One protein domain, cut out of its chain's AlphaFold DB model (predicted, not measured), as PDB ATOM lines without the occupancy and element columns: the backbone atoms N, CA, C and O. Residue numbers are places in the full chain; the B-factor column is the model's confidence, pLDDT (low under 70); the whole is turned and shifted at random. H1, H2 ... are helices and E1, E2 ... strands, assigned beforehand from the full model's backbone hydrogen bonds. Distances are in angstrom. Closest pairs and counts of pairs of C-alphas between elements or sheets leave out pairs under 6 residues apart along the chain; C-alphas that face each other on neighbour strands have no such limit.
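What this domain is: This is residues 130 to 328 of the 328 residues of an uncharacterized protein of Hymenobacter actinosclerus (UniProt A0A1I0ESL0). A long helical hairpin, H4 and H5, reaches out as an arm from a head of crossed helices; the first part of H4 runs through that head, and H5 folds back along its far part. In the head, H1, H2 and H3 pack on the first part of H4, H8 crosses it, and the small strand hairpin E1 and E2 sits near its first residues. The printed part has 199 residues, with H1 to H6, then E1 and E2, then H7 to H9, mostly helix; the sheet, E1 - E2, is antiparallel. It is only just compact, close to loose, with a radius of gyration of the C-alphas of 19.6 A, and elongated, spanning 67 by 39 by 34 A.

Where its parts are: After residues 130 to 141, find C-alpha 142 at (145.206, 109.684, 188.926), where H1, residues 142 to 152, begins. H2 takes residues 174 to 184 and H3 residues 188 to 196. From C-alpha 200 at (149.026, 131.046, 175.637), H4 runs 55.0 A to residue 237. H5, residues 243 to 260, covers 25.8 A. Next come H6, residues 266 to 276, E1, 281 to 285, E2, 293 to 297, and H7, 298 to 301. H8, residues 304 to 319, is 22.9 A long, and H9, 322 to 325, ends at C-alpha 325 at (148.068, 104.014, 174.336).

How they stand to each other: Start at the hub, H4, which touches five helices. Its residues 202 to 210 touch H3, closest at the C-alphas of Met 195 and Arg 203, 4.8 A; the two form a hairpin. Its residues 202 to 209 touch H2 at a shallow tilt of 23 degrees, closest at the C-alphas of Val 179 and Ala 209, 7.0 A. H1 only just touches H4, with 3 pairs of C-alphas within 8 A, closest at Val 152 and Thr 202, 5.9 A. H1 touches H2 at a steep tilt of 49 degrees, closest at the C-alphas of Ala 147 and Ala 178, 4.3 A. H8 is about perpendicular to H4, 77 degrees, closest at the C-alphas of Tyr 212 and Leu 311, 6.0 A. H5 touches residues 217 to 235 of H4, opposite ways at a shallow tilt of 17 degrees, closest at the C-alphas of Ser 217 and Leu 259, 5.7 A. H9 touches H2, closest at the C-alphas of Ile 180 and Phe 323, 6.5 A. H7 touches H6, closest at the C-alphas of Arg 276 and Ser 299, 4.5 A; H6 is near H3 and apart from H5. In the hairpin E1 and E2, look for N 284 and O 294, 2.8 A apart, within hydrogen-bond range. Every O i to N i+4 pair is within range in H1, H2, H4, H5, H6 and H8, 3 of 5 are in H3, and H7 and H9 are too short for such a pair.

The domain as a whole: The C-alphas farthest apart are those of Lys 239 and Tyr 291, 67.5 A; residues 236 to 241 stand free. The printed part has no cut, and the link from H1 to H2, 21 residues, is long. Mean pLDDT of the printed part is 88.9; look for values under 70 at residues 164 to 170, 238 to 240, 286 to 292 and 327 to 328.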
ATOM      1  N   LEU A 130     149.043 129.464 190.591       93.50
ATOM      2  CA  LEU A 130     147.931 128.859 189.859       93.50
ATOM      3  C   LEU A 130     146.603 129.343 190.467       93.50
ATOM      4  O   LEU A 130     146.368 129.082 191.651       93.50
ATOM      5  N   PRO A 131     145.729 130.025 189.700       93.19
ATOM      6  CA  PRO A 131     144.438 130.463 190.217       93.19
ATOM      7  C   PRO A 131     143.567 129.279 190.649       93.19
ATOM      8  O   PRO A 131     143.623 128.208 190.040       93.19
ATOM      9  N   ASP A 132     142.739 129.477 191.676       92.62
ATOM     10  CA  ASP A 132     141.933 128.401 192.268       92.62
ATOM     11  C   ASP A 132     140.955 127.764 191.272       92.62
ATOM     12  O   ASP A 132     140.744 126.556 191.316       92.62
ATOM     13  N   GLU A 133     140.438 128.534 190.310       94.19
ATOM     14  CA  GLU A 133     139.568 128.024 189.239       94.19
ATOM     15  C   GLU A 133     140.251 126.995 188.321       94.19
ATOM     16  O   GLU A 133     139.573 126.237 187.628       94.19
ATOM     17  N   PHE A 134     141.587 126.947 188.316       95.81
ATOM     18  CA  PHE A 134     142.371 125.973 187.560       95.81
ATOM     19  C   PHE A 134     142.941 124.858 188.439       95.81
ATOM     20  O   PHE A 134     143.641 123.993 187.912       95.81
ATOM     21  N   LYS A 135     142.663 124.840 189.747       95.25
ATOM     22  CA  LYS A 135     143.080 123.754 190.639       95.25
ATOM     23  C   LYS A 135     142.060 122.623 190.610       95.25
ATOM     24  O   LYS A 135     140.859 122.830 190.739       95.25
ATOM     25  N   LEU A 136     142.561 121.399 190.486       95.19
ATOM     26  CA  LEU A 136     141.746 120.193 190.585       95.19
ATOM     27  C   LEU A 136     141.657 119.672 192.017       95.19
ATOM     28  O   LEU A 136     142.615 119.748 192.789       95.19
ATOM     29  N   SER A 137     140.513 119.061 192.326       91.50
ATOM     30  CA  SER A 137     140.287 118.331 193.572       91.50
ATOM     31  C   SER A 137     141.068 117.014 193.609       91.50
ATOM     32  O   SER A 137     141.250 116.352 192.590       91.50
ATOM     33  N   ILE A 138     141.453 116.579 194.812       91.31
ATOM     34  CA  ILE A 138     142.079 115.267 195.056       91.31
ATOM     35  C   ILE A 138     141.191 114.080 194.648       91.31
ATOM     36  O   ILE A 138     141.692 112.986 194.395       91.31
ATOM     37  N   ASN A 139     139.880 114.297 194.540       92.19
ATOM     38  CA  ASN A 139     138.928 113.259 194.145       92.19
ATOM     39  C   ASN A 139     139.055 112.869 192.666       92.19
ATOM     40  O   ASN A 139     138.540 111.829 192.262       92.19
ATOM     41  N   GLU A 140     139.760 113.667 191.864       93.12
ATOM     42  CA  GLU A 140     139.990 113.355 190.462       93.12
ATOM     43  C   GLU A 140     140.831 112.077 190.290       93.12
ATOM     44  O   GLU A 140     141.748 111.821 191.083       93.12
ATOM     45  N   PRO A 141     140.557 111.239 189.270       90.81
ATOM     46  CA  PRO A 141     141.363 110.053 189.008       90.81
ATOM     47  C   PRO A 141     142.834 110.394 188.709       90.81
ATOM     48  O   PRO A 141     143.153 111.454 188.166       90.81
ATOM     49  N   ASN A 142     143.751 109.474 189.032       88.25
ATOM     50  CA  ASN A 142     145.206 109.684 188.926       88.25
ATOM     51  C   ASN A 142     145.663 110.114 187.529       88.25
ATOM     52  O   ASN A 142     146.491 111.015 187.375       88.25
ATOM     53  N   ASN A 143     145.140 109.450 186.504       88.25
ATOM     54  CA  ASN A 143     145.442 109.751 185.113       88.25
ATOM     55  C   ASN A 143     144.916 111.134 184.697       88.25
ATOM     56  O   ASN A 143     145.643 111.863 184.023       88.25
ATOM     57  N   ILE A 144     143.734 111.542 185.175       94.25
ATOM     58  CA  ILE A 144     143.166 112.874 184.932       94.25
ATOM     59  C   ILE A 144     143.993 113.963 185.604       94.25
ATOM     60  O   ILE A 144     144.397 114.904 184.926       94.25
ATOM     61  N   LEU A 145     144.311 113.817 186.896       93.56
ATOM     62  CA  LEU A 145     145.141 114.779 187.627       93.56
ATOM     63  C   LEU A 145     146.470 115.020 186.911       93.56
ATOM     64  O   LEU A 145     146.868 116.158 186.662       93.56
ATOM     65  N   ARG A 146     147.161 113.935 186.553       91.50
ATOM     66  CA  ARG A 146     148.462 114.013 185.887       91.50
ATOM     67  C   ARG A 146     148.351 114.622 184.496       91.50
ATOM     68  O   ARG A 146     149.178 115.462 184.156       91.50
ATOM     69  N   ALA A 147     147.371 114.205 183.694       94.62
ATOM     70  CA  ALA A 147     147.170 114.749 182.357       94.62
ATOM     71  C   ALA A 147     146.846 116.245 182.419       94.62
ATOM     72  O   ALA A 147     147.513 117.046 181.770       94.62
ATOM     73  N   TYR A 148     145.902 116.646 183.265       97.06
ATOM     74  CA  TYR A 148     145.526 118.044 183.411       97.06
ATOM     75  C   TYR A 148     146.708 118.929 183.813       97.06
ATOM     76  O   TYR A 148     146.996 119.904 183.124       97.06
ATOM     77  N   TYR A 149     147.460 118.573 184.858       95.81
ATOM     78  CA  TYR A 149     148.583 119.414 185.278       95.81
ATOM     79  C   TYR A 149     149.745 119.414 184.280       95.81
ATOM     80  O   TYR A 149     150.388 120.448 184.105       95.81
ATOM     81  N   LYS A 150     149.967 118.315 183.546       94.31
ATOM     82  CA  LYS A 150     150.887 118.313 182.398       94.31
ATOM     83  C   LYS A 150     150.457 119.305 181.322       94.31
ATOM     84  O   LYS A 150     151.294 120.032 180.805       94.31
ATOM     85  N   LEU A 151     149.162 119.370 181.003       95.69
ATOM     86  CA  LEU A 151     148.612 120.343 180.055       95.69
ATOM     87  C   LEU A 151     148.736 121.792 180.564       95.69
ATOM     88  O   LEU A 151     149.032 122.698 179.784       95.69
ATOM     89  N   VAL A 152     148.558 122.009 181.868       94.88
ATOM     90  CA  VAL A 152     148.769 123.313 182.525       94.88
ATOM     91  C   VAL A 152     150.234 123.760 182.457       94.88
ATOM     92  O   VAL A 152     150.497 124.958 182.386       94.88
ATOM     93  N   GLY A 153     151.178 122.817 182.420       90.12
ATOM     94  CA  GLY A 153     152.595 123.099 182.185       90.12
ATOM     95  C   GLY A 153     153.568 122.290 183.036       90.12
ATOM     96  O   GLY A 153     154.772 122.394 182.830       90.12
ATOM     97  N   VAL A 154     153.085 121.452 183.953       89.62
ATOM     98  CA  VAL A 154     153.945 120.660 184.841       89.62
ATOM     99  C   VAL A 154     154.781 119.660 184.055       89.62
ATOM    100  O   VAL A 154     154.257 118.908 183.233       89.62
ATOM    101  N   ASP A 155     156.087 119.668 184.322       80.38
ATOM    102  CA  ASP A 155     157.094 118.831 183.665       80.38
ATOM    103  C   ASP A 155     157.098 118.983 182.125       80.38
ATOM    104  O   ASP A 155     157.446 118.050 181.400       80.38
ATOM    105  N   SER A 156     156.668 120.138 181.595       82.12
ATOM    106  CA  SER A 156     156.614 120.400 180.150       82.12
ATOM    107  C   SER A 156     157.071 121.814 179.793       82.12
ATOM    108  O   SER A 156     156.692 122.786 180.446       82.12
ATOM    109  N   GLY A 157     157.845 121.939 178.714       78.50
ATOM    110  CA  GLY A 157     158.202 123.238 178.150       78.50
ATOM    111  C   GLY A 157     156.989 123.991 177.590       78.50
ATOM    112  O   GLY A 157     155.970 123.398 177.231       78.50
ATOM    113  N   ASP A 158     157.117 125.314 177.493       80.75
ATOM    114  CA  ASP A 158     156.130 126.208 176.875       80.75
ATOM    115  C   ASP A 158     156.235 126.186 175.342       80.75
ATOM    116  O   ASP A 158     156.550 127.189 174.691       80.75
ATOM    117  N   GLU A 159     155.946 125.027 174.759       81.25
ATOM    118  CA  GLU A 159     155.949 124.790 173.316       81.25
ATOM    119  C   GLU A 159     154.592 124.254 172.859       81.25
ATOM    120  O   GLU A 159     153.957 123.462 173.552       81.25
ATOM    121  N   TYR A 160     154.150 124.685 171.678       86.75
ATOM    122  CA  TYR A 160     152.948 124.206 171.005       86.75
ATOM    123  C   TYR A 160     153.309 123.404 169.752       86.75
ATOM    124  O   TYR A 160     154.124 123.818 168.932       86.75
ATOM    125  N   GLY A 161     152.659 122.266 169.555       85.69
ATOM    126  CA  GLY A 161     152.864 121.475 168.349       85.69
ATOM    127  C   GLY A 161     152.193 120.112 168.382       85.69
ATOM    128  O   GLY A 161     151.502 119.742 169.343       85.69
ATOM    129  N   PHE A 162     152.393 119.378 167.291       82.56
ATOM    130  CA  PHE A 162     151.889 118.017 167.103       82.56
ATOM    131  C   PHE A 162     152.994 116.975 167.268       82.56
ATOM    132  O   PHE A 162     152.752 115.953 167.898       82.56
ATOM    133  N   ILE A 163     154.206 117.253 166.791       75.81
ATOM    134  CA  ILE A 163     155.404 116.434 167.005       75.81
ATOM    135  C   ILE A 163     156.534 117.402 167.353       75.81
ATOM    136  O   ILE A 163     156.749 118.350 166.604       75.81
ATOM    137  N   CYS A 164     157.227 117.174 168.470       69.56
ATOM    138  CA  CYS A 164     158.445 117.911 168.814       69.56
ATOM    139  C   CYS A 164     159.625 116.933 168.872       69.56
ATOM    140  O   CYS A 164     159.508 115.820 169.382       69.56
ATOM    141  N   GLU A 165     160.775 117.346 168.364       59.91
ATOM    142  CA  GLU A 165     161.880 116.440 168.017       59.91
ATOM    143  C   GLU A 165     162.764 115.992 169.171       59.91
ATOM    144  O   GLU A 165     163.565 115.077 169.019       59.91
ATOM    145  N   TYR A 166     162.593 116.595 170.344       58.91
ATOM    146  CA  TYR A 166     163.210 116.107 171.578       58.91
ATOM    147  C   TYR A 166     162.591 114.782 172.055       58.91
ATOM    148  O   TYR A 166     163.064 114.185 173.019       58.91
ATOM    149  N   SER A 167     161.512 114.336 171.407       51.88
ATOM    150  CA  SER A 167     160.899 113.032 171.629       51.88
ATOM    151  C   SER A 167     161.299 112.068 170.512       51.88
ATOM    152  O   SER A 167     161.549 112.494 169.383       51.88
ATOM    153  N   ALA A 168     161.390 110.770 170.824       54.28
ATOM    154  CA  ALA A 168     161.646 109.737 169.821       54.28
ATOM    155  C   ALA A 168     160.745 109.966 168.595       54.28
ATOM    156  O   ALA A 168     159.562 110.274 168.765       54.28
ATOM    157  N   VAL A 169     161.313 109.866 167.386       56.34
ATOM    158  CA  VAL A 169     160.629 110.178 166.118       56.34
ATOM    159  C   VAL A 169     159.190 109.659 166.145       56.34
ATOM    160  O   VAL A 169     158.956 108.458 166.257       56.34
ATOM    161  N   GLY A 170     158.228 110.580 166.052       61.06
ATOM    162  CA  GLY A 170     156.802 110.259 166.008       61.06
ATOM    163  C   GLY A 170     156.031 110.419 167.317       61.06
ATOM    164  O   GLY A 170     154.811 110.272 167.268       61.06
ATOM    165  N   MET A 171     156.664 110.749 168.451       72.81
ATOM    166  CA  MET A 171     155.946 110.985 169.712       72.81
ATOM    167  C   MET A 171     155.311 112.388 169.802       72.81
ATOM    168  O   MET A 171     155.920 113.391 169.417       72.81
ATOM    169  N   PRO A 172     154.073 112.494 170.324       82.06
ATOM    170  CA  PRO A 172     153.449 113.779 170.578       82.06
ATOM    171  C   PRO A 172     154.102 114.475 171.784       82.06
ATOM    172  O   PRO A 172     154.544 113.808 172.723       82.06
ATOM    173  N   PRO A 173     154.088 115.818 171.831       85.00
ATOM    174  CA  PRO A 173     154.536 116.574 172.998       85.00
ATOM    175  C   PRO A 173     153.766 116.183 174.264       85.00
ATOM    176  O   PRO A 173     152.598 115.801 174.188       85.00
ATOM    177  N   ILE A 174     154.370 116.369 175.443       87.69
ATOM    178  CA  ILE A 174     153.761 116.011 176.740       87.69
ATOM    179  C   ILE A 174     152.352 116.609 176.897       87.69
ATOM    180  O   ILE A 174     151.420 115.899 177.282       87.69
ATOM    181  N   ARG A 175     152.174 117.890 176.540       91.56
ATOM    182  CA  ARG A 175     150.870 118.572 176.584       91.56
ATOM    183  C   ARG A 175     149.859 117.976 175.602       91.56
ATOM    184  O   ARG A 175     148.689 117.847 175.942       91.56
ATOM    185  N   ARG A 176     150.296 117.540 174.416       91.56
ATOM    186  CA  ARG A 176     149.433 116.855 173.440       91.56
ATOM    187  C   ARG A 176     148.997 115.482 173.948       91.56
ATOM    188  O   ARG A 176     147.819 115.158 173.845       91.56
ATOM    189  N   GLY A 177     149.918 114.704 174.518       91.06
ATOM    190  CA  GLY A 177     149.590 113.433 175.169       91.06
ATOM    191  C   GLY A 177     148.556 113.625 176.280       91.06
ATOM    192  O   GLY A 177     147.554 112.921 176.320       91.06
ATOM    193  N   ALA A 178     148.731 114.659 177.106       94.19
ATOM    194  CA  ALA A 178     147.763 115.044 178.128       94.19
ATOM    195  C   ALA A 178     146.379 115.413 177.565       94.19
ATOM    196  O   ALA A 178     145.371 114.936 178.082       94.19
ATOM    197  N   VAL A 179     146.313 116.215 176.495       95.94
ATOM    198  CA  VAL A 179     145.049 116.509 175.799       95.94
ATOM    199  C   VAL A 179     144.371 115.220 175.340       95.94
ATOM    200  O   VAL A 179     143.187 115.030 175.597       95.94
ATOM    201  N   ILE A 180     145.116 114.319 174.698       94.44
ATOM    202  CA  ILE A 180     144.594 113.036 174.216       94.44
ATOM    203  C   ILE A 180     144.038 112.202 175.383       94.44
ATOM    204  O   ILE A 180     142.913 111.710 175.282       94.44
ATOM    205  N   THR A 181     144.752 112.113 176.513       94.25
ATOM    206  CA  THR A 181     144.261 111.441 177.729       94.25
ATOM    207  C   THR A 181     142.950 112.052 178.231       94.25
ATOM    208  O   THR A 181     142.008 111.320 178.536       94.25
ATOM    209  N   LEU A 182     142.855 113.385 178.306       96.75
ATOM    210  CA  LEU A 182     141.646 114.075 178.775       96.75
ATOM    211  C   LEU A 182     140.459 113.878 177.816       96.75
ATOM    212  O   LEU A 182     139.341 113.645 178.276       96.75
ATOM    213  N   LEU A 183     140.698 113.911 176.499       95.00
ATOM    214  CA  LEU A 183     139.679 113.643 175.480       95.00
ATOM    215  C   LEU A 183     139.119 112.216 175.596       95.00
ATOM    216  O   LEU A 183     137.904 112.034 175.538       95.00
ATOM    217  N   GLN A 184     139.975 111.209 175.791       92.44
ATOM    218  CA  GLN A 184     139.544 109.810 175.950       92.44
ATOM    219  C   GLN A 184     138.651 109.602 177.166       92.44
ATOM    220  O   GLN A 184     137.654 108.890 177.091       92.44
ATOM    221  N   HIS A 185     138.996 110.257 178.270       92.75
ATOM    222  CA  HIS A 185     138.241 110.181 179.514       92.75
ATOM    223  C   HIS A 185     137.052 111.146 179.551       92.75
ATOM    224  O   HIS A 185     136.468 111.363 180.609       92.75
ATOM    225  N   GLN A 186     136.698 111.738 178.404       92.69
ATOM    226  CA  GLN A 186     135.550 112.630 178.245       92.69
ATOM    227  C   GLN A 186     135.597 113.854 179.177       92.69
ATOM    228  O   GLN A 186     134.566 114.439 179.499       92.69
ATOM    229  N   ARG A 187     136.802 114.293 179.569       95.75
ATOM    230  CA  ARG A 187     137.028 115.460 180.440       95.75
ATOM    231  C   ARG A 187     137.129 116.765 179.663       95.75
ATOM    232  O   ARG A 187     138.073 117.545 179.794       95.75
ATOM    233  N   ILE A 188     136.124 116.980 178.817       95.38
ATOM    234  CA  ILE A 188     135.959 118.187 178.001       95.38
ATOM    235  C   ILE A 188     135.708 119.416 178.869       95.38
ATOM    236  O   ILE A 188     136.141 120.504 178.507       95.38
ATOM    237  N   ASP A 189     135.067 119.245 180.023       95.75
ATOM    238  CA  ASP A 189     134.899 120.280 181.043       95.75
ATOM    239  C   ASP A 189     136.243 120.908 181.445       95.75
ATOM    240  O   ASP A 189     136.387 122.132 181.429       95.75
ATOM    241  N   LEU A 190     137.254 120.072 181.709       97.38
ATOM    242  CA  LEU A 190     138.580 120.527 182.119       97.38
ATOM    243  C   LEU A 190     139.331 121.226 180.985       97.38
ATOM    244  O   LEU A 190     139.942 122.272 181.195       97.38
ATOM    245  N   ILE A 191     139.270 120.665 179.775       97.81
ATOM    246  CA  ILE A 191     139.908 121.265 178.596       97.81
ATOM    247  C   ILE A 191     139.258 122.617 178.280       97.81
ATOM    248  O   ILE A 191     139.960 123.601 178.048       97.81
ATOM    249  N   ARG A 192     137.925 122.689 178.312       97.38
ATOM    250  CA  ARG A 192     137.161 123.911 178.049       97.38
ATOM    251  C   ARG A 192     137.554 125.038 179.000       97.38
ATOM    252  O   ARG A 192     137.746 126.164 178.547       97.38
ATOM    253  N   ASN A 193     137.723 124.741 180.291       96.44
ATOM    254  CA  ASN A 193     138.158 125.735 181.274       96.44
ATOM    255  C   ASN A 193     139.501 126.380 180.870       96.44
ATOM    256  O   ASN A 193     139.667 127.600 180.906       96.44
ATOM    257  N   LEU A 194     140.433 125.572 180.354       97.69
ATOM    258  CA  LEU A 194     141.764 126.025 179.944       97.69
ATOM    259  C   LEU A 194     141.789 126.904 178.682       97.69
ATOM    260  O   LEU A 194     142.815 127.525 178.408       97.69
ATOM    261  N   MET A 195     140.681 127.059 177.945       97.31
ATOM    262  CA  MET A 195     140.602 128.022 176.832       97.31
ATOM    263  C   MET A 195     140.816 129.477 177.282       97.31
ATOM    264  O   MET A 195     141.179 130.333 176.467       97.31
ATOM    265  N   LYS A 196     140.606 129.755 178.575       94.81
ATOM    266  CA  LYS A 196     140.780 131.072 179.204       94.81
ATOM    267  C   LYS A 196     142.064 131.187 180.038       94.81
ATOM    268  O   LYS A 196     142.304 132.233 180.628       94.81
ATOM    269  N   TYR A 197     142.895 130.144 180.078       95.88
ATOM    270  CA  TYR A 197     144.075 130.090 180.943       95.88
ATOM    271  C   TYR A 197     145.141 131.150 180.582       95.88
ATOM    272  O   TYR A 197     145.370 131.389 179.404       95.88
ATOM    273  N   PRO A 198     145.864 131.785 181.517       92.88
ATOM    274  CA  PRO A 198     146.795 132.864 181.155       92.88
ATOM    275  C   PRO A 198     147.940 132.454 180.208       92.88
ATOM    276  O   PRO A 198     148.355 133.251 179.365       92.88
ATOM    277  N   ASN A 199     148.439 131.215 180.301       93.56
ATOM    278  CA  ASN A 199     149.500 130.718 179.419       93.56
ATOM    279  C   ASN A 199     148.957 130.428 178.010       93.56
ATOM    280  O   ASN A 199     148.053 129.605 177.823       93.56
ATOM    281  N   ILE A 200     149.539 131.086 177.006       94.69
ATOM    282  CA  ILE A 200     149.026 131.046 175.637       94.69
ATOM    283  C   ILE A 200     149.205 129.675 174.969       94.69
ATOM    284  O   ILE A 200     148.339 129.251 174.209       94.69
ATOM    285  N   GLN A 201     150.269 128.933 175.283       93.12
ATOM    286  CA  GLN A 201     150.507 127.592 174.747       93.12
ATOM    287  C   GLN A 201     149.464 126.600 175.268       93.12
ATOM    288  O   GLN A 201     148.868 125.863 174.481       93.12
ATOM    289  N   THR A 202     149.178 126.617 176.573       95.44
ATOM    290  CA  THR A 202     148.102 125.809 177.170       95.44
ATOM    291  C   THR A 202     146.744 126.165 176.573       95.44
ATOM    292  O   THR A 202     145.994 125.262 176.199       95.44
ATOM    293  N   ARG A 203     146.448 127.460 176.386       96.00
ATOM    294  CA  ARG A 203     145.229 127.893 175.685       96.00
ATOM    295  C   ARG A 203     145.135 127.347 174.273       96.00
ATOM    296  O   ARG A 203     144.062 126.907 173.879       96.00
ATOM    297  N   MET A 204     146.226 127.374 173.512       96.50
ATOM    298  CA  MET A 204     146.229 126.867 172.140       96.50
ATOM    299  C   MET A 204     145.951 125.363 172.084       96.50
ATOM    300  O   MET A 204     145.129 124.944 171.271       96.50
ATOM    301  N   TYR A 205     146.539 124.568 172.984       96.62
ATOM    302  CA  TYR A 205     146.195 123.147 173.120       96.62
ATOM    303  C   TYR A 205     144.728 122.926 173.512       96.62
ATOM    304  O   TYR A 205     144.073 122.034 172.983       96.62
ATOM    305  N   ALA A 206     144.186 123.739 174.419       97.88
ATOM    306  CA  ALA A 206     142.782 123.638 174.802       97.88
ATOM    307  C   ALA A 206     141.840 123.987 173.639       97.88
ATOM    308  O   ALA A 206     140.912 123.241 173.336       97.88
ATOM    309  N   ILE A 207     142.102 125.098 172.946       98.00
ATOM    310  CA  ILE A 207     141.313 125.557 171.799       98.00
ATOM    311  C   ILE A 207     141.335 124.522 170.678       98.00
ATOM    312  O   ILE A 207     140.282 124.194 170.133       98.00
ATOM    313  N   ASP A 208     142.508 123.980 170.341       95.69
ATOM    314  CA  ASP A 208     142.617 123.000 169.266       95.69
ATOM    315  C   ASP A 208     141.803 121.727 169.558       95.69
ATOM    316  O   ASP A 208     141.085 121.233 168.684       95.69
ATOM    317  N   ALA A 209     141.818 121.268 170.810       97.19
ATOM    318  CA  ALA A 209     141.115 120.084 171.263       97.19
ATOM    319  C   ALA A 209     139.607 120.303 171.214       97.19
ATOM    320  O   ALA A 209     138.864 119.426 170.772       97.19
ATOM    321  N   MET A 210     139.157 121.497 171.603       98.06
ATOM    322  CA  MET A 210     137.751 121.879 171.552       98.06
ATOM    323  C   MET A 210     137.242 122.014 170.115       98.06
ATOM    324  O   MET A 210     136.151 121.530 169.813       98.06
ATOM    325  N   ILE A 211     138.034 122.587 169.199       98.19
ATOM    326  CA  ILE A 211     137.677 122.644 167.773       98.19
ATOM    327  C   ILE A 211     137.590 121.229 167.193       98.19
ATOM    328  O   ILE A 211     136.608 120.899 166.523       98.19
ATOM    329  N   TYR A 212     138.580 120.375 167.468       96.81
ATOM    330  CA  TYR A 212     138.575 118.981 167.029       96.81
ATOM    331  C   TYR A 212     137.352 118.218 167.556       96.81
ATOM    332  O   TYR A 212     136.611 117.614 166.774       96.81
ATOM    333  N   ASN A 213     137.096 118.291 168.861       95.75
ATOM    334  CA  ASN A 213     135.992 117.589 169.504       95.75
ATOM    335  C   ASN A 213     134.624 118.089 169.012       95.75
ATOM    336  O   ASN A 213     133.727 117.283 168.746       95.75
ATOM    337  N   SER A 214     134.476 119.401 168.797       97.44
ATOM    338  CA  SER A 214     133.274 119.992 168.206       97.44
ATOM    339  C   SER A 214     133.071 119.532 166.758       97.44
ATOM    340  O   SER A 214     131.958 119.152 166.392       97.44
ATOM    341  N   ASN A 215     134.129 119.493 165.939       96.69
ATOM    342  CA  ASN A 215     134.053 119.011 164.557       96.69
ATOM    343  C   ASN A 215     133.640 117.531 164.492       96.69
ATOM    344  O   ASN A 215     132.715 117.174 163.756       96.69
ATOM    345  N   LYS A 216     134.269 116.685 165.319       95.25
ATOM    346  CA  LYS A 216     133.943 115.259 165.446       95.25
ATOM    347  C   LYS A 216     132.495 115.052 165.893       95.25
ATOM    348  O   LYS A 216     131.765 114.285 165.266       95.25
ATOM    349  N   SER A 217     132.057 115.779 166.919       96.19
ATOM    350  CA  SER A 217     130.693 115.684 167.453       96.19
ATOM    351  C   SER A 217     129.650 116.127 166.425       96.19
ATOM    352  O   SER A 217     128.682 115.407 166.193       96.19
ATOM    353  N   ASN A 218     129.891 117.233 165.714       97.25
ATOM    354  CA  ASN A 218     129.027 117.696 164.622       97.25
ATOM    355  C   ASN A 218     128.901 116.659 163.497       97.25
ATOM    356  O   ASN A 218     127.805 116.429 162.975       97.25
ATOM    357  N   HIS A 219     130.006 115.999 163.133       96.31
ATOM    358  CA  HIS A 219     129.981 114.937 162.132       96.31
ATOM    359  C   HIS A 219     129.101 113.759 162.574       96.31
ATOM    360  O   HIS A 219     128.245 113.308 161.809       96.31
ATOM    361  N   ILE A 220     129.259 113.297 163.819       96.38
ATOM    362  CA  ILE A 220     128.462 112.199 164.380       96.38
ATOM    363  C   ILE A 220     126.985 112.600 164.462       96.38
ATOM    364  O   ILE A 220     126.129 111.865 163.975       96.38
ATOM    365  N   ILE A 221     126.669 113.790 164.981       97.06
ATOM    366  CA  ILE A 221     125.294 114.304 165.074       97.06
ATOM    367  C   ILE A 221     124.624 114.342 163.696       97.06
ATOM    368  O   ILE A 221     123.477 113.918 163.557       97.06
ATOM    369  N   SER A 222     125.334 114.779 162.651       97.38
ATOM    370  CA  SER A 222     124.818 114.763 161.275       97.38
ATOM    371  C   SER A 222     124.431 113.349 160.818       97.38
ATOM    372  O   SER A 222     123.358 113.145 160.242       97.38
ATOM    373  N   GLN A 223     125.256 112.342 161.124       97.44
ATOM    374  CA  GLN A 223     124.944 110.942 160.825       97.44
ATOM    375  C   GLN A 223     123.750 110.420 161.641       97.44
ATOM    376  O   GLN A 223     122.876 109.748 161.086       97.44
ATOM    377  N   LEU A 224     123.678 110.744 162.935       96.94
ATOM    378  CA  LEU A 224     122.570 110.346 163.810       96.94
ATOM    379  C   LEU A 224     121.244 110.969 163.358       96.94
ATOM    380  O   LEU A 224     120.244 110.264 163.250       96.94
ATOM    381  N   ASN A 225     121.243 112.246 162.974       96.69
ATOM    382  CA  ASN A 225     120.067 112.924 162.428       96.69
ATOM    383  C   ASN A 225     119.559 112.270 161.135       96.69
ATOM    384  O   ASN A 225     118.349 112.111 160.956       96.69
ATOM    385  N   LYS A 226     120.462 111.825 160.248       96.56
ATOM    386  CA  LYS A 226     120.079 111.051 159.052       96.56
ATOM    387  C   LYS A 226     119.402 109.728 159.428       96.56
ATOM    388  O   LYS A 226     118.385 109.385 158.824       96.56
ATOM    389  N   LYS A 227     119.919 109.015 160.438       95.69
ATOM    390  CA  LYS A 227     119.311 107.774 160.953       95.69
ATOM    391  C   LYS A 227     117.926 108.031 161.552       95.69
ATOM    392  O   LYS A 227     116.975 107.373 161.150       95.69
ATOM    393  N   ILE A 228     117.787 109.049 162.406       94.50
ATOM    394  CA  ILE A 228     116.499 109.455 162.991       94.50
ATOM    395  C   ILE A 228     115.480 109.783 161.897       94.50
ATOM    396  O   ILE A 228     114.344 109.319 161.965       94.50
ATOM    397  N   ARG A 229     115.866 110.550 160.868       94.75
ATOM    398  CA  ARG A 229     114.971 110.888 159.749       94.75
ATOM    399  C   ARG A 229     114.491 109.637 159.013       94.75
ATOM    400  O   ARG A 229     113.302 109.529 158.728       94.75
ATOM    401  N   LYS A 230     115.387 108.679 158.749       92.94
ATOM    402  CA  LYS A 230     115.033 107.394 158.128       92.94
ATOM    403  C   LYS A 230     114.038 106.614 158.996       92.94
ATOM    404  O   LYS A 230     112.996 106.215 158.491       92.94
ATOM    405  N   SER A 231     114.316 106.472 160.292       90.88
ATOM    406  CA  SER A 231     113.432 105.779 161.238       90.88
ATOM    407  C   SER A 231     112.062 106.451 161.359       90.88
ATOM    408  O   SER A 231     111.043 105.768 161.340       90.88
ATOM    409  N   LYS A 232     112.005 107.789 161.410       90.00
ATOM    410  CA  LYS A 232     110.736 108.531 161.425       90.00
ATOM    411  C   LYS A 232     109.918 108.266 160.162       90.00
ATOM    412  O   LYS A 232     108.733 107.973 160.272       90.00
ATOM    413  N   ASN A 233     110.538 108.305 158.982       89.88
ATOM    414  CA  ASN A 233     109.845 108.021 157.723       89.88
ATOM    415  C   ASN A 233     109.243 106.604 157.700       89.88
ATOM    416  O   ASN A 233     108.105 106.443 157.267       89.88
ATOM    417  N   THR A 234     109.965 105.601 158.213       86.69
ATOM    418  CA  THR A 234     109.455 104.225 158.346       86.69
ATOM    419  C   THR A 234     108.265 104.141 159.303       86.69
ATOM    420  O   THR A 234     107.289 103.457 158.999       86.69
ATOM    421  N   LEU A 235     108.308 104.864 160.428       86.50
ATOM    422  CA  LEU A 235     107.198 104.929 161.384       86.50
ATOM    423  C   LEU A 235     105.942 105.550 160.744       86.50
ATOM    424  O   LEU A 235     104.840 105.028 160.893       86.50
ATOM    425  N   PHE A 236     106.113 106.644 159.990       82.94
ATOM    426  CA  PHE A 236     105.013 107.315 159.292       82.94
ATOM    427  C   PHE A 236     104.406 106.453 158.179       82.94
ATOM    428  O   PHE A 236     103.189 106.464 158.005       82.94
ATOM    429  N   SER A 237     105.220 105.685 157.444       79.62
ATOM    430  CA  SER A 237     104.729 104.876 156.323       79.62
ATOM    431  C   SER A 237     103.930 103.643 156.759       79.62
ATOM    432  O   SER A 237     103.081 103.183 156.004       79.62
ATOM    433  N   HIS A 238     104.169 103.106 157.960       67.81
ATOM    434  CA  HIS A 238     103.549 101.849 158.401       67.81
ATOM    435  C   HIS A 238     102.248 102.016 159.201       67.81
ATOM    436  O   HIS A 238     101.686 101.007 159.615       67.81
ATOM    437  N   LYS A 239     101.760 103.244 159.466       63.53
ATOM    438  CA  LYS A 239     100.611 103.541 160.370       63.53
ATOM    439  C   LYS A 239     100.666 102.859 161.758       63.53
ATOM    440  O   LYS A 239      99.732 103.001 162.542       63.53
ATOM    441  N   ASN A 240     101.763 102.183 162.093       63.75
ATOM    442  CA  ASN A 240     101.967 101.446 163.328       63.75
ATOM    443  C   ASN A 240     102.967 102.196 164.205       63.75
ATOM    444  O   ASN A 240     104.064 102.555 163.773       63.75
ATOM    445  N   LYS A 241     102.589 102.401 165.469       73.75
ATOM    446  CA  LYS A 241     103.476 102.900 166.522       73.75
ATOM    447  C   LYS A 241     104.402 101.768 166.973       73.75
ATOM    448  O   LYS A 241     104.213 101.255 168.068       73.75
ATOM    449  N   ASP A 242     105.350 101.358 166.128       85.56
ATOM    450  CA  ASP A 242     106.357 100.352 166.492       85.56
ATOM    451  C   ASP A 242     107.152 100.838 167.723       85.56
ATOM    452  O   ASP A 242     107.946 101.784 167.608       85.56
ATOM    453  N   PRO A 243     106.953 100.226 168.910       86.69
ATOM    454  CA  PRO A 243     107.602 100.674 170.136       86.69
ATOM    455  C   PRO A 243     109.126 100.541 170.075       86.69
ATOM    456  O   PRO A 243     109.830 101.352 170.679       86.69
ATOM    457  N   GLN A 244     109.650  99.564 169.325       89.38
ATOM    458  CA  GLN A 244     111.094  99.369 169.181       89.38
ATOM    459  C   GLN A 244     111.716 100.517 168.387       89.38
ATOM    460  O   GLN A 244     112.749 101.063 168.780       89.38
ATOM    461  N   LEU A 245     111.057 100.938 167.307       87.38
ATOM    462  CA  LEU A 245     111.514 102.049 166.477       87.38
ATOM    463  C   LEU A 245     111.431 103.392 167.218       87.38
ATOM    464  O   LEU A 245     112.337 104.220 167.097       87.38
ATOM    465  N   ILE A 246     110.383 103.593 168.026       90.12
ATOM    466  CA  ILE A 246     110.247 104.764 168.908       90.12
ATOM    467  C   ILE A 246     111.389 104.796 169.930       90.12
ATOM    468  O   ILE A 246     112.048 105.829 170.078       90.12
ATOM    469  N   ASN A 247     111.663 103.670 170.594       93.06
ATOM    470  CA  ASN A 247     112.751 103.575 171.563       93.06
ATOM    471  C   ASN A 247     114.118 103.819 170.905       93.06
ATOM    472  O   ASN A 247     114.928 104.576 171.430       93.06
ATOM    473  N   HIS A 248     114.347 103.267 169.709       92.12
ATOM    474  CA  HIS A 248     115.567 103.515 168.944       92.12
ATOM    475  C   HIS A 248     115.768 105.008 168.647       92.12
ATOM    476  O   HIS A 248     116.842 105.549 168.906       92.12
ATOM    477  N   ILE A 249     114.733 105.706 168.159       92.06
ATOM    478  CA  ILE A 249     114.796 107.155 167.903       92.06
ATOM    479  C   ILE A 249     115.124 107.929 169.187       92.06
ATOM    480  O   ILE A 249     115.912 108.879 169.136       92.06
ATOM    481  N   LYS A 250     114.559 107.520 170.329       94.69
ATOM    482  CA  LYS A 250     114.864 108.115 171.632       94.69
ATOM    483  C   LYS A 250     116.343 107.944 171.988       94.69
ATOM    484  O   LYS A 250     117.013 108.948 172.187       94.69
ATOM    485  N   THR A 251     116.889 106.729 171.924       95.31
ATOM    486  CA  THR A 251     118.318 106.468 172.188       95.31
ATOM    487  C   THR A 251     119.249 107.303 171.304       95.31
ATOM    488  O   THR A 251     120.251 107.844 171.776       95.31
ATOM    489  N   LEU A 252     118.926 107.446 170.013       95.38
ATOM    490  CA  LEU A 252     119.712 108.296 169.114       95.38
ATOM    491  C   LEU A 252     119.631 109.777 169.515       95.38
ATOM    492  O   LEU A 252     120.631 110.488 169.429       95.38
ATOM    493  N   SER A 253     118.458 110.236 169.953       95.00
ATOM    494  CA  SER A 253     118.237 111.622 170.384       95.00
ATOM    495  C   SER A 253     118.968 111.928 171.693       95.00
ATOM    496  O   SER A 253     119.633 112.958 171.789       95.00
ATOM    497  N   ASP A 254     118.935 111.003 172.654       95.19
ATOM    498  CA  ASP A 254     119.689 111.096 173.909       95.19
ATOM    499  C   ASP A 254     121.201 111.179 173.623       95.19
ATOM    500  O   ASP A 254     121.906 112.022 174.180       95.19
ATOM    501  N   SER A 255     121.692 110.391 172.658       94.25
ATOM    502  CA  SER A 255     123.094 110.447 172.213       94.25
ATOM    503  C   SER A 255     123.467 111.810 171.609       94.25
ATOM    504  O   SER A 255     124.553 112.327 171.872       94.25
ATOM    505  N   ILE A 256     122.574 112.424 170.822       95.62
ATOM    506  CA  ILE A 256     122.778 113.786 170.295       95.62
ATOM    507  C   ILE A 256     122.835 114.801 171.438       95.62
ATOM    508  O   ILE A 256     123.687 115.687 171.411       95.62
ATOM    509  N   SER A 257     121.973 114.666 172.449       93.00
ATOM    510  CA  SER A 257     121.973 115.560 173.611       93.00
ATOM    511  C   SER A 257     123.317 115.545 174.341       93.00
ATOM    512  O   SER A 257     123.829 116.605 174.695       93.00
ATOM    513  N   ILE A 258     123.922 114.366 174.510       91.00
ATOM    514  CA  ILE A 258     125.259 114.223 175.106       91.00
ATOM    515  C   ILE A 258     126.321 114.879 174.212       91.00
ATOM    516  O   ILE A 258     127.144 115.656 174.688       91.00
ATOM    517  N   LEU A 259     126.288 114.622 172.900       93.81
ATOM    518  CA  LEU A 259     127.256 115.188 171.953       93.81
ATOM    519  C   LEU A 259     127.153 116.713 171.818       93.81
ATOM    520  O   LEU A 259     128.152 117.358 171.512       93.81
ATOM    521  N   ASN A 260     125.988 117.310 172.070       93.31
ATOM    522  CA  ASN A 260     125.840 118.765 172.057       93.31
ATOM    523  C   ASN A 260     126.698 119.446 173.133       93.31
ATOM    524  O   ASN A 260     127.187 120.547 172.895       93.31
ATOM    525  N   TYR A 261     126.967 118.777 174.263       91.69
ATOM    526  CA  TYR A 261     127.892 119.286 175.283       91.69
ATOM    527  C   TYR A 261     129.324 119.447 174.755       91.69
ATOM    528  O   TYR A 261     130.101 120.218 175.308       91.69
ATOM    529  N   ASN A 262     129.688 118.757 173.675       93.38
ATOM    530  CA  ASN A 262     131.020 118.806 173.073       93.38
ATOM    531  C   ASN A 262     131.166 119.883 171.989       93.38
ATOM    532  O   ASN A 262     132.264 120.090 171.469       93.38
ATOM    533  N   ILE A 263     130.070 120.542 171.610       96.25
ATOM    534  CA  ILE A 263     130.074 121.562 170.565       96.25
ATOM    535  C   ILE A 263     130.519 122.898 171.163       96.25
ATOM    536  O   ILE A 263     130.083 123.283 172.244       96.25
ATOM    537  N   LEU A 264     131.378 123.609 170.431       97.25
ATOM    538  CA  LEU A 264     131.728 124.990 170.741       97.25
ATOM    539  C   LEU A 264     130.501 125.896 170.583       97.25
ATOM    540  O   LEU A 264     129.901 125.980 169.508       97.25
ATOM    541  N   SER A 265     130.154 126.598 171.654       96.62
ATOM    542  CA  SER A 265     129.148 127.652 171.677       96.62
ATOM    543  C   SER A 265     129.578 128.869 170.852       96.62
ATOM    544  O   SER A 265     130.743 129.039 170.481       96.62
ATOM    545  N   LYS A 266     128.619 129.759 170.577       97.06
ATOM    546  CA  LYS A 266     128.878 131.009 169.854       97.06
ATOM    547  C   LYS A 266     129.905 131.887 170.578       97.06
ATOM    548  O   LYS A 266     130.795 132.427 169.928       97.06
ATOM    549  N   ASP A 267     129.812 131.989 171.900       97.50
ATOM    550  CA  ASP A 267     130.711 132.825 172.703       97.50
ATOM    551  C   ASP A 267     132.130 132.253 172.751       97.50
ATOM    552  O   ASP A 267     133.107 132.998 172.670       97.50
ATOM    553  N   GLU A 268     132.267 130.925 172.797       97.81
ATOM    554  CA  GLU A 268     133.572 130.271 172.676       97.81
ATOM    555  C   GLU A 268     134.200 130.536 171.299       97.81
ATOM    556  O   GLU A 268     135.383 130.868 171.228       97.81
ATOM    557  N   TRP A 269     133.420 130.478 170.212       97.75
ATOM    558  CA  TRP A 269     133.903 130.856 168.878       97.75
ATOM    559  C   TRP A 269     134.327 132.324 168.794       97.75
ATOM    560  O   TRP A 269     135.374 132.617 168.218       97.75
ATOM    561  N   ILE A 270     133.570 133.242 169.402       97.69
ATOM    562  CA  ILE A 270     133.961 134.655 169.505       97.69
ATOM    563  C   ILE A 270     135.305 134.778 170.235       97.69
ATOM    564  O   ILE A 270     136.202 135.464 169.752       97.69
ATOM    565  N   GLY A 271     135.492 134.063 171.348       97.00
ATOM    566  CA  GLY A 271     136.764 134.030 172.074       97.00
ATOM    567  C   GLY A 271     137.935 133.510 171.229       97.00
ATOM    568  O   GLY A 271     139.022 134.091 171.255       97.00
ATOM    569  N   ILE A 272     137.711 132.455 170.439       97.81
ATOM    570  CA  ILE A 272     138.704 131.899 169.506       97.81
ATOM    571  C   ILE A 272     139.057 132.920 168.415       97.81
ATOM    572  O   ILE A 272     140.237 133.110 168.119       97.81
ATOM    573  N   HIS A 273     138.070 133.606 167.834       97.44
ATOM    574  CA  HIS A 273     138.303 134.633 166.813       97.44
ATOM    575  C   HIS A 273     139.038 135.852 167.375       97.44
ATOM    576  O   HIS A 273     140.029 136.281 166.789       97.44
ATOM    577  N   ASN A 274     138.647 136.335 168.555       96.94
ATOM    578  CA  ASN A 274     139.355 137.415 169.239       96.94
ATOM    579  C   ASN A 274     140.823 137.045 169.497       96.94
ATOM    580  O   ASN A 274     141.712 137.876 169.326       96.94
ATOM    581  N   LEU A 275     141.099 135.788 169.869       96.56
ATOM    582  CA  LEU A 275     142.471 135.317 170.034       96.56
ATOM    583  C   LEU A 275     143.226 135.246 168.701       96.56
ATOM    584  O   LEU A 275     144.364 135.709 168.633       96.56
ATOM    585  N   ARG A 276     142.611 134.699 167.647       96.75
ATOM    586  CA  ARG A 276     143.185 134.670 166.292       96.75
ATOM    587  C   ARG A 276     143.616 136.067 165.842       96.75
ATOM    588  O   ARG A 276     144.689 136.212 165.261       96.75
ATOM    589  N   ASP A 277     142.818 137.077 166.169       96.62
ATOM    590  CA  ASP A 277     143.000 138.449 165.696       96.62
ATOM    591  C   ASP A 277     143.871 139.306 166.655       96.62
ATOM    592  O   ASP A 277     144.217 140.445 166.345       96.62
ATOM    593  N   SER A 278     144.314 138.744 167.790       94.06
ATOM    594  CA  SER A 278     145.064 139.440 168.857       94.06
ATOM    595  C   SER A 278     146.525 139.796 168.535       94.06
ATOM    596  O   SER A 278     147.210 140.381 169.372       94.06
ATOM    597  N   LYS A 279     147.034 139.424 167.351       95.00
ATOM    598  CA  LYS A 279     148.455 139.529 166.941       95.00
ATOM    599  C   LYS A 279     149.450 138.774 167.840       95.00
ATOM    600  O   LYS A 279     150.657 138.864 167.615       95.00
ATOM    601  N   LEU A 280     148.966 138.020 168.830       95.75
ATOM    602  CA  LEU A 280     149.803 137.183 169.680       95.75
ATOM    603  C   LEU A 280     150.471 136.075 168.860       95.75
ATOM    604  O   LEU A 280     149.957 135.606 167.839       95.75
ATOM    605  N   LYS A 281     151.626 135.639 169.353       94.75
ATOM    606  CA  LYS A 281     152.379 134.513 168.811       94.75
ATOM    607  C   LYS A 281     152.516 133.432 169.867       94.75
ATOM    608  O   LYS A 281     152.476 133.714 171.065       94.75
ATOM    609  N   VAL A 282     152.722 132.204 169.415       92.50
ATOM    610  CA  VAL A 282     153.087 131.083 170.278       92.50
ATOM    611  C   VAL A 282     154.401 130.478 169.837       92.50
ATOM    612  O   VAL A 282     154.717 130.438 168.649       92.50
ATOM    613  N   LYS A 283     155.159 129.992 170.816       90.12
ATOM    614  CA  LYS A 283     156.342 129.179 170.564       90.12
ATOM    615  C   LYS A 283     155.891 127.826 170.044       90.12
ATOM    616  O   LYS A 283     155.186 127.112 170.754       90.12
ATOM    617  N   THR A 284     156.274 127.484 168.825       86.12
ATOM    618  CA  THR A 284     155.939 126.211 168.198       86.12
ATOM    619  C   THR A 284     157.178 125.380 167.956       86.12
ATOM    620  O   THR A 284     158.186 125.914 167.496       86.12
ATOM    621  N   CYS A 285     157.102 124.081 168.205       77.06
ATOM    622  CA  CYS A 285     158.145 123.178 167.733       77.06
ATOM    623  C   CYS A 285     157.985 122.921 166.221       77.06
ATOM    624  O   CYS A 285     156.873 122.980 165.691       77.06
ATOM    625  N   GLY A 286     159.113 122.758 165.526       61.12
ATOM    626  CA  GLY A 286     159.201 122.676 164.064       61.12
ATOM    627  C   GLY A 286     158.657 121.409 163.398       61.12
ATOM    628  O   GLY A 286     157.996 120.576 164.010       61.12
ATOM    629  N   ASN A 287     158.979 121.273 162.106       51.41
ATOM    630  CA  ASN A 287     158.771 120.052 161.324       51.41
ATOM    631  C   ASN A 287     159.908 119.060 161.582       51.41
ATOM    632  O   ASN A 287     161.060 119.476 161.519       51.41
ATOM    633  N   ALA A 288     159.564 117.777 161.740       48.56
ATOM    634  CA  ALA A 288     160.478 116.660 161.996       48.56
ATOM    635  C   ALA A 288     161.858 116.783 161.300       48.56
ATOM    636  O   ALA A 288     161.958 116.648 160.082       48.56
ATOM    637  N   GLY A 289     162.911 117.001 162.093       43.03
ATOM    638  CA  GLY A 289     164.326 117.068 161.715       43.03
ATOM    639  C   GLY A 289     165.102 118.349 162.108       43.03
ATOM    640  O   GLY A 289     166.320 118.366 161.934       43.03
ATOM    641  N   SER A 290     164.465 119.418 162.612       48.00
ATOM    642  CA  SER A 290     165.120 120.556 163.292       48.00
ATOM    643  C   SER A 290     164.668 120.833 164.755       48.00
ATOM    644  O   SER A 290     163.512 121.177 165.006       48.00
ATOM    645  N   TYR A 291     165.611 120.848 165.715       59.25
ATOM    646  CA  TYR A 291     165.444 121.255 167.134       59.25
ATOM    647  C   TYR A 291     165.057 122.740 167.348       59.25
ATOM    648  O   TYR A 291     165.461 123.392 168.308       59.25
ATOM    649  N   LYS A 292     164.336 123.346 166.409       69.94
ATOM    650  CA  LYS A 292     164.066 124.778 166.376       69.94
ATOM    651  C   LYS A 292     162.678 125.064 166.930       69.94
ATOM    652  O   LYS A 292     161.680 124.486 166.498       69.94
ATOM    653  N   VAL A 293     162.641 126.001 167.870       76.94
ATOM    654  CA  VAL A 293     161.416 126.642 168.343       76.94
ATOM    655  C   VAL A 293     161.188 127.892 167.500       76.94
ATOM    656  O   VAL A 293     162.085 128.723 167.361       76.94
ATOM    657  N   TYR A 294     159.995 128.020 166.934       83.50
ATOM    658  CA  TYR A 294     159.591 129.135 166.083       83.50
ATOM    659  C   TYR A 294     158.552 129.988 166.802       83.50
ATOM    660  O   TYR A 294     157.729 129.469 167.551       83.50
ATOM    661  N   GLU A 295     158.547 131.293 166.555       90.62
ATOM    662  CA  GLU A 295     157.404 132.121 166.929       90.62
ATOM    663  C   GLU A 295     156.382 132.130 165.796       90.62
ATOM    664  O   GLU A 295     156.582 132.794 164.778       90.62
ATOM    665  N   THR A 296     155.265 131.435 165.990       91.56
ATOM    666  CA  THR A 296     154.208 131.349 164.981       91.56
ATOM    667  C   THR A 296     153.031 132.246 165.371       91.56
ATOM    668  O   THR A 296     152.533 132.142 166.499       91.56
ATOM    669  N   PRO A 297     152.555 133.134 164.478       95.50
ATOM    670  CA  PRO A 297     151.352 133.922 164.716       95.50
ATOM    671  C   PRO A 297     150.131 133.035 164.965       95.50
ATOM    672  O   PRO A 297     149.853 132.104 164.206       95.50
ATOM    673  N   ILE A 298     149.334 133.353 165.986       95.44
ATOM    674  CA  ILE A 298     148.110 132.587 166.265       95.44
ATOM    675  C   ILE A 298     147.103 132.705 165.114       95.44
ATOM    676  O   ILE A 298     146.369 131.756 164.833       95.44
ATOM    677  N   SER A 299     147.116 133.829 164.395       96.88
ATOM    678  CA  SER A 299     146.316 134.032 163.185       96.88
ATOM    679  C   SER A 299     146.561 132.963 162.119       96.88
ATOM    680  O   SER A 299     145.635 132.588 161.402       96.88
ATOM    681  N   GLU A 300     147.790 132.448 162.023       95.19
ATOM    682  CA  GLU A 300     148.147 131.371 161.102       95.19
ATOM    683  C   GLU A 300     147.595 130.025 161.587       95.19
ATOM    684  O   GLU A 300     146.917 129.323 160.833       95.19
ATOM    685  N   LEU A 301     147.815 129.698 162.865       94.00
ATOM    686  CA  LEU A 301     147.389 128.432 163.475       94.00
ATOM    687  C   LEU A 301     145.863 128.274 163.518       94.00
ATOM    688  O   LEU A 301     145.350 127.176 163.311       94.00
ATOM    689  N   LEU A 302     145.137 129.371 163.749       96.38
ATOM    690  CA  LEU A 302     143.670 129.418 163.781       96.38
ATOM    691  C   LEU A 302     143.053 129.889 162.450       96.38
ATOM    692  O   LEU A 302     141.867 130.218 162.391       96.38
ATOM    693  N   SER A 303     143.836 129.923 161.368       96.31
ATOM    694  CA  SER A 303     143.301 130.094 160.013       96.31
ATOM    695  C   SER A 303     142.528 128.847 159.569       96.31
ATOM    696  O   SER A 303     142.719 127.756 160.105       96.31
ATOM    697  N   ASN A 304     141.708 128.958 158.517       96.06
ATOM    698  CA  ASN A 304     141.035 127.789 157.931       96.06
ATOM    699  C   ASN A 304     142.033 126.691 157.521       96.06
ATOM    700  O   ASN A 304     141.759 125.505 157.696       96.06
ATOM    701  N   LYS A 305     143.206 127.082 157.004       96.06
ATOM    702  CA  LYS A 305     144.284 126.146 156.664       96.06
ATOM    703  C   LYS A 305     144.835 125.474 157.925       96.06
ATOM    704  O   LYS A 305     144.897 124.250 157.963       96.06
ATOM    705  N   GLY A 306     145.172 126.256 158.953       94.12
ATOM    706  CA  GLY A 306     145.703 125.748 160.222       94.12
ATOM    707  C   GLY A 306     144.740 124.795 160.935       94.12
ATOM    708  O   GLY A 306     145.137 123.700 161.328       94.12
ATOM    709  N   ILE A 307     143.451 125.146 160.996       96.06
ATOM    710  CA  ILE A 307     142.403 124.286 161.562       96.06
ATOM    711  C   ILE A 307     142.299 122.968 160.784       96.06
ATOM    712  O   ILE A 307     142.249 121.899 161.391       96.06
ATOM    713  N   ASN A 308     142.303 123.011 159.450       95.69
ATOM    714  CA  ASN A 308     142.227 121.797 158.634       95.69
ATOM    715  C   ASN A 308     143.439 120.874 158.836       95.69
ATOM    716  O   ASN A 308     143.265 119.657 158.907       95.69
ATOM    717  N   GLU A 309     144.648 121.428 158.953       92.56
ATOM    718  CA  GLU A 309     145.852 120.645 159.262       92.56
ATOM    719  C   GLU A 309     145.797 120.043 160.672       92.56
ATOM    720  O   GLU A 309     146.071 118.856 160.851       92.56
ATOM    721  N   MET A 310     145.349 120.809 161.667       93.50
ATOM    722  CA  MET A 310     145.136 120.312 163.029       93.50
ATOM    723  C   MET A 310     144.162 119.124 163.068       93.50
ATOM    724  O   MET A 310     144.450 118.105 163.699       93.50
ATOM    725  N   LEU A 311     143.045 119.198 162.337       95.12
ATOM    726  CA  LEU A 311     142.084 118.095 162.253       95.12
ATOM    727  C   LEU A 311     142.696 116.838 161.613       95.12
ATOM    728  O   LEU A 311     142.349 115.721 162.005       95.12
ATOM    729  N   LYS A 312     143.602 116.988 160.636       93.00
ATOM    730  CA  LYS A 312     144.340 115.852 160.053       93.00
ATOM    731  C   LYS A 312     145.276 115.220 161.078       93.00
ATOM    732  O   LYS A 312     145.315 113.996 161.171       93.00
ATOM    733  N   TRP A 313     145.979 116.024 161.872       91.00
ATOM    734  CA  TRP A 313     146.872 115.516 162.910       91.00
ATOM    735  C   TRP A 313     146.151 114.702 163.978       91.00
ATOM    736  O   TRP A 313     146.592 113.602 164.297       91.00
ATOM    737  N   TYR A 314     145.010 115.177 164.478       92.56
ATOM    738  CA  TYR A 314     144.213 114.391 165.422       92.56
ATOM    739  C   TYR A 314     143.760 113.050 164.834       92.56
ATOM    740  O   TYR A 314     143.864 112.024 165.503       92.56
ATOM    741  N   LYS A 315     143.342 113.028 163.563       91.56
ATOM    742  CA  LYS A 315     143.024 111.774 162.859       91.56
ATOM    743  C   LYS A 315     144.242 110.859 162.720       91.56
ATOM    744  O   LYS A 315     144.098 109.643 162.784       91.56
ATOM    745  N   ASN A 316     145.435 111.417 162.528       89.19
ATOM    746  CA  ASN A 316     146.665 110.629 162.510       89.19
ATOM    747  C   ASN A 316     146.961 110.027 163.888       89.19
ATOM    748  O   ASN A 316     147.311 108.855 163.953       89.19
ATOM    749  N   PHE A 317     146.742 110.761 164.983       88.50
ATOM    750  CA  PHE A 317     146.879 110.199 166.329       88.50
ATOM    751  C   PHE A 317     145.873 109.088 166.624       88.50
ATOM    752  O   PHE A 317     146.232 108.113 167.278       88.50
ATOM    753  N   GLU A 318     144.637 109.200 166.130       88.56
ATOM    754  CA  GLU A 318     143.668 108.099 166.194       88.56
ATOM    755  C   GLU A 318     144.167 106.868 165.426       88.56
ATOM    756  O   GLU A 318     144.073 105.762 165.938       88.56
ATOM    757  N   ARG A 319     144.734 107.054 164.227       87.62
ATOM    758  CA  ARG A 319     145.259 105.959 163.386       87.62
ATOM    759  C   ARG A 319     146.521 105.298 163.932       87.62
ATOM    760  O   ARG A 319     146.770 104.143 163.622       87.62
ATOM    761  N   MET A 320     147.336 106.044 164.669       83.81
ATOM    762  CA  MET A 320     148.565 105.560 165.302       83.81
ATOM    763  C   MET A 320     148.306 104.979 166.699       83.81
ATOM    764  O   MET A 320     149.246 104.807 167.467       83.81
ATOM    765  N   ASP A 321     147.040 104.751 167.062       84.62
ATOM    766  CA  ASP A 321     146.628 104.186 168.347       84.62
ATOM    767  C   ASP A 321     147.110 104.966 169.578       84.62
ATOM    768  O   ASP A 321     147.043 104.468 170.701       84.62
ATOM    769  N   TYR A 322     147.484 106.243 169.429       82.88
ATOM    770  CA  TYR A 322     147.730 107.108 170.588       82.88
ATOM    771  C   TYR A 322     146.477 107.216 171.453       82.88
ATOM    772  O   TYR A 322     146.565 107.307 172.679       82.88
ATOM    773  N   PHE A 323     145.298 107.136 170.829       81.50
ATOM    774  CA  PHE A 323     144.050 107.107 171.576       81.50
ATOM    775  C   PHE A 323     143.837 105.824 172.411       81.50
ATOM    776  O   PHE A 323     143.059 105.835 173.358       81.50
ATOM    777  N   LEU A 324     144.542 104.736 172.099       78.12
ATOM    778  CA  LEU A 324     144.537 103.501 172.886       78.12
ATOM    779  C   LEU A 324     145.692 103.480 173.893       78.12
ATOM    780  O   LEU A 324     145.508 103.087 175.041       78.12
ATOM    781  N   MET A 325     146.869 103.966 173.496       74.56
ATOM    782  CA  MET A 325     148.068 104.014 174.336       74.56
ATOM    783  C   MET A 325     147.855 104.822 175.625       74.56
ATOM    784  O   MET A 325     148.368 104.448 176.677       74.56
ATOM    785  N   TYR A 326     147.102 105.922 175.551       72.56
ATOM    786  CA  TYR A 326     146.843 106.806 176.694       72.56
ATOM    787  C   TYR A 326     145.595 106.441 177.520       72.56
ATOM    788  O   TYR A 326     145.276 107.166 178.466       72.56
ATOM    789  N   ALA A 327     144.909 105.339 177.186       60.00
ATOM    790  CA  ALA A 327     143.676 104.921 177.856       60.00
ATOM    791  C   ALA A 327     143.918 104.212 179.204       60.00
ATOM    792  O   ALA A 327     142.971 104.046 179.970       60.00
ATOM    793  N   ASN A 328     145.167 103.818 179.490       50.97
ATOM    794  CA  ASN A 328     145.563 103.020 180.657       50.97
ATOM    795  C   ASN A 328     146.307 103.829 181.725       50.97
ATOM    796  O   ASN A 328     147.311 104.500 181.386       50.97
TER     797      ASN A 328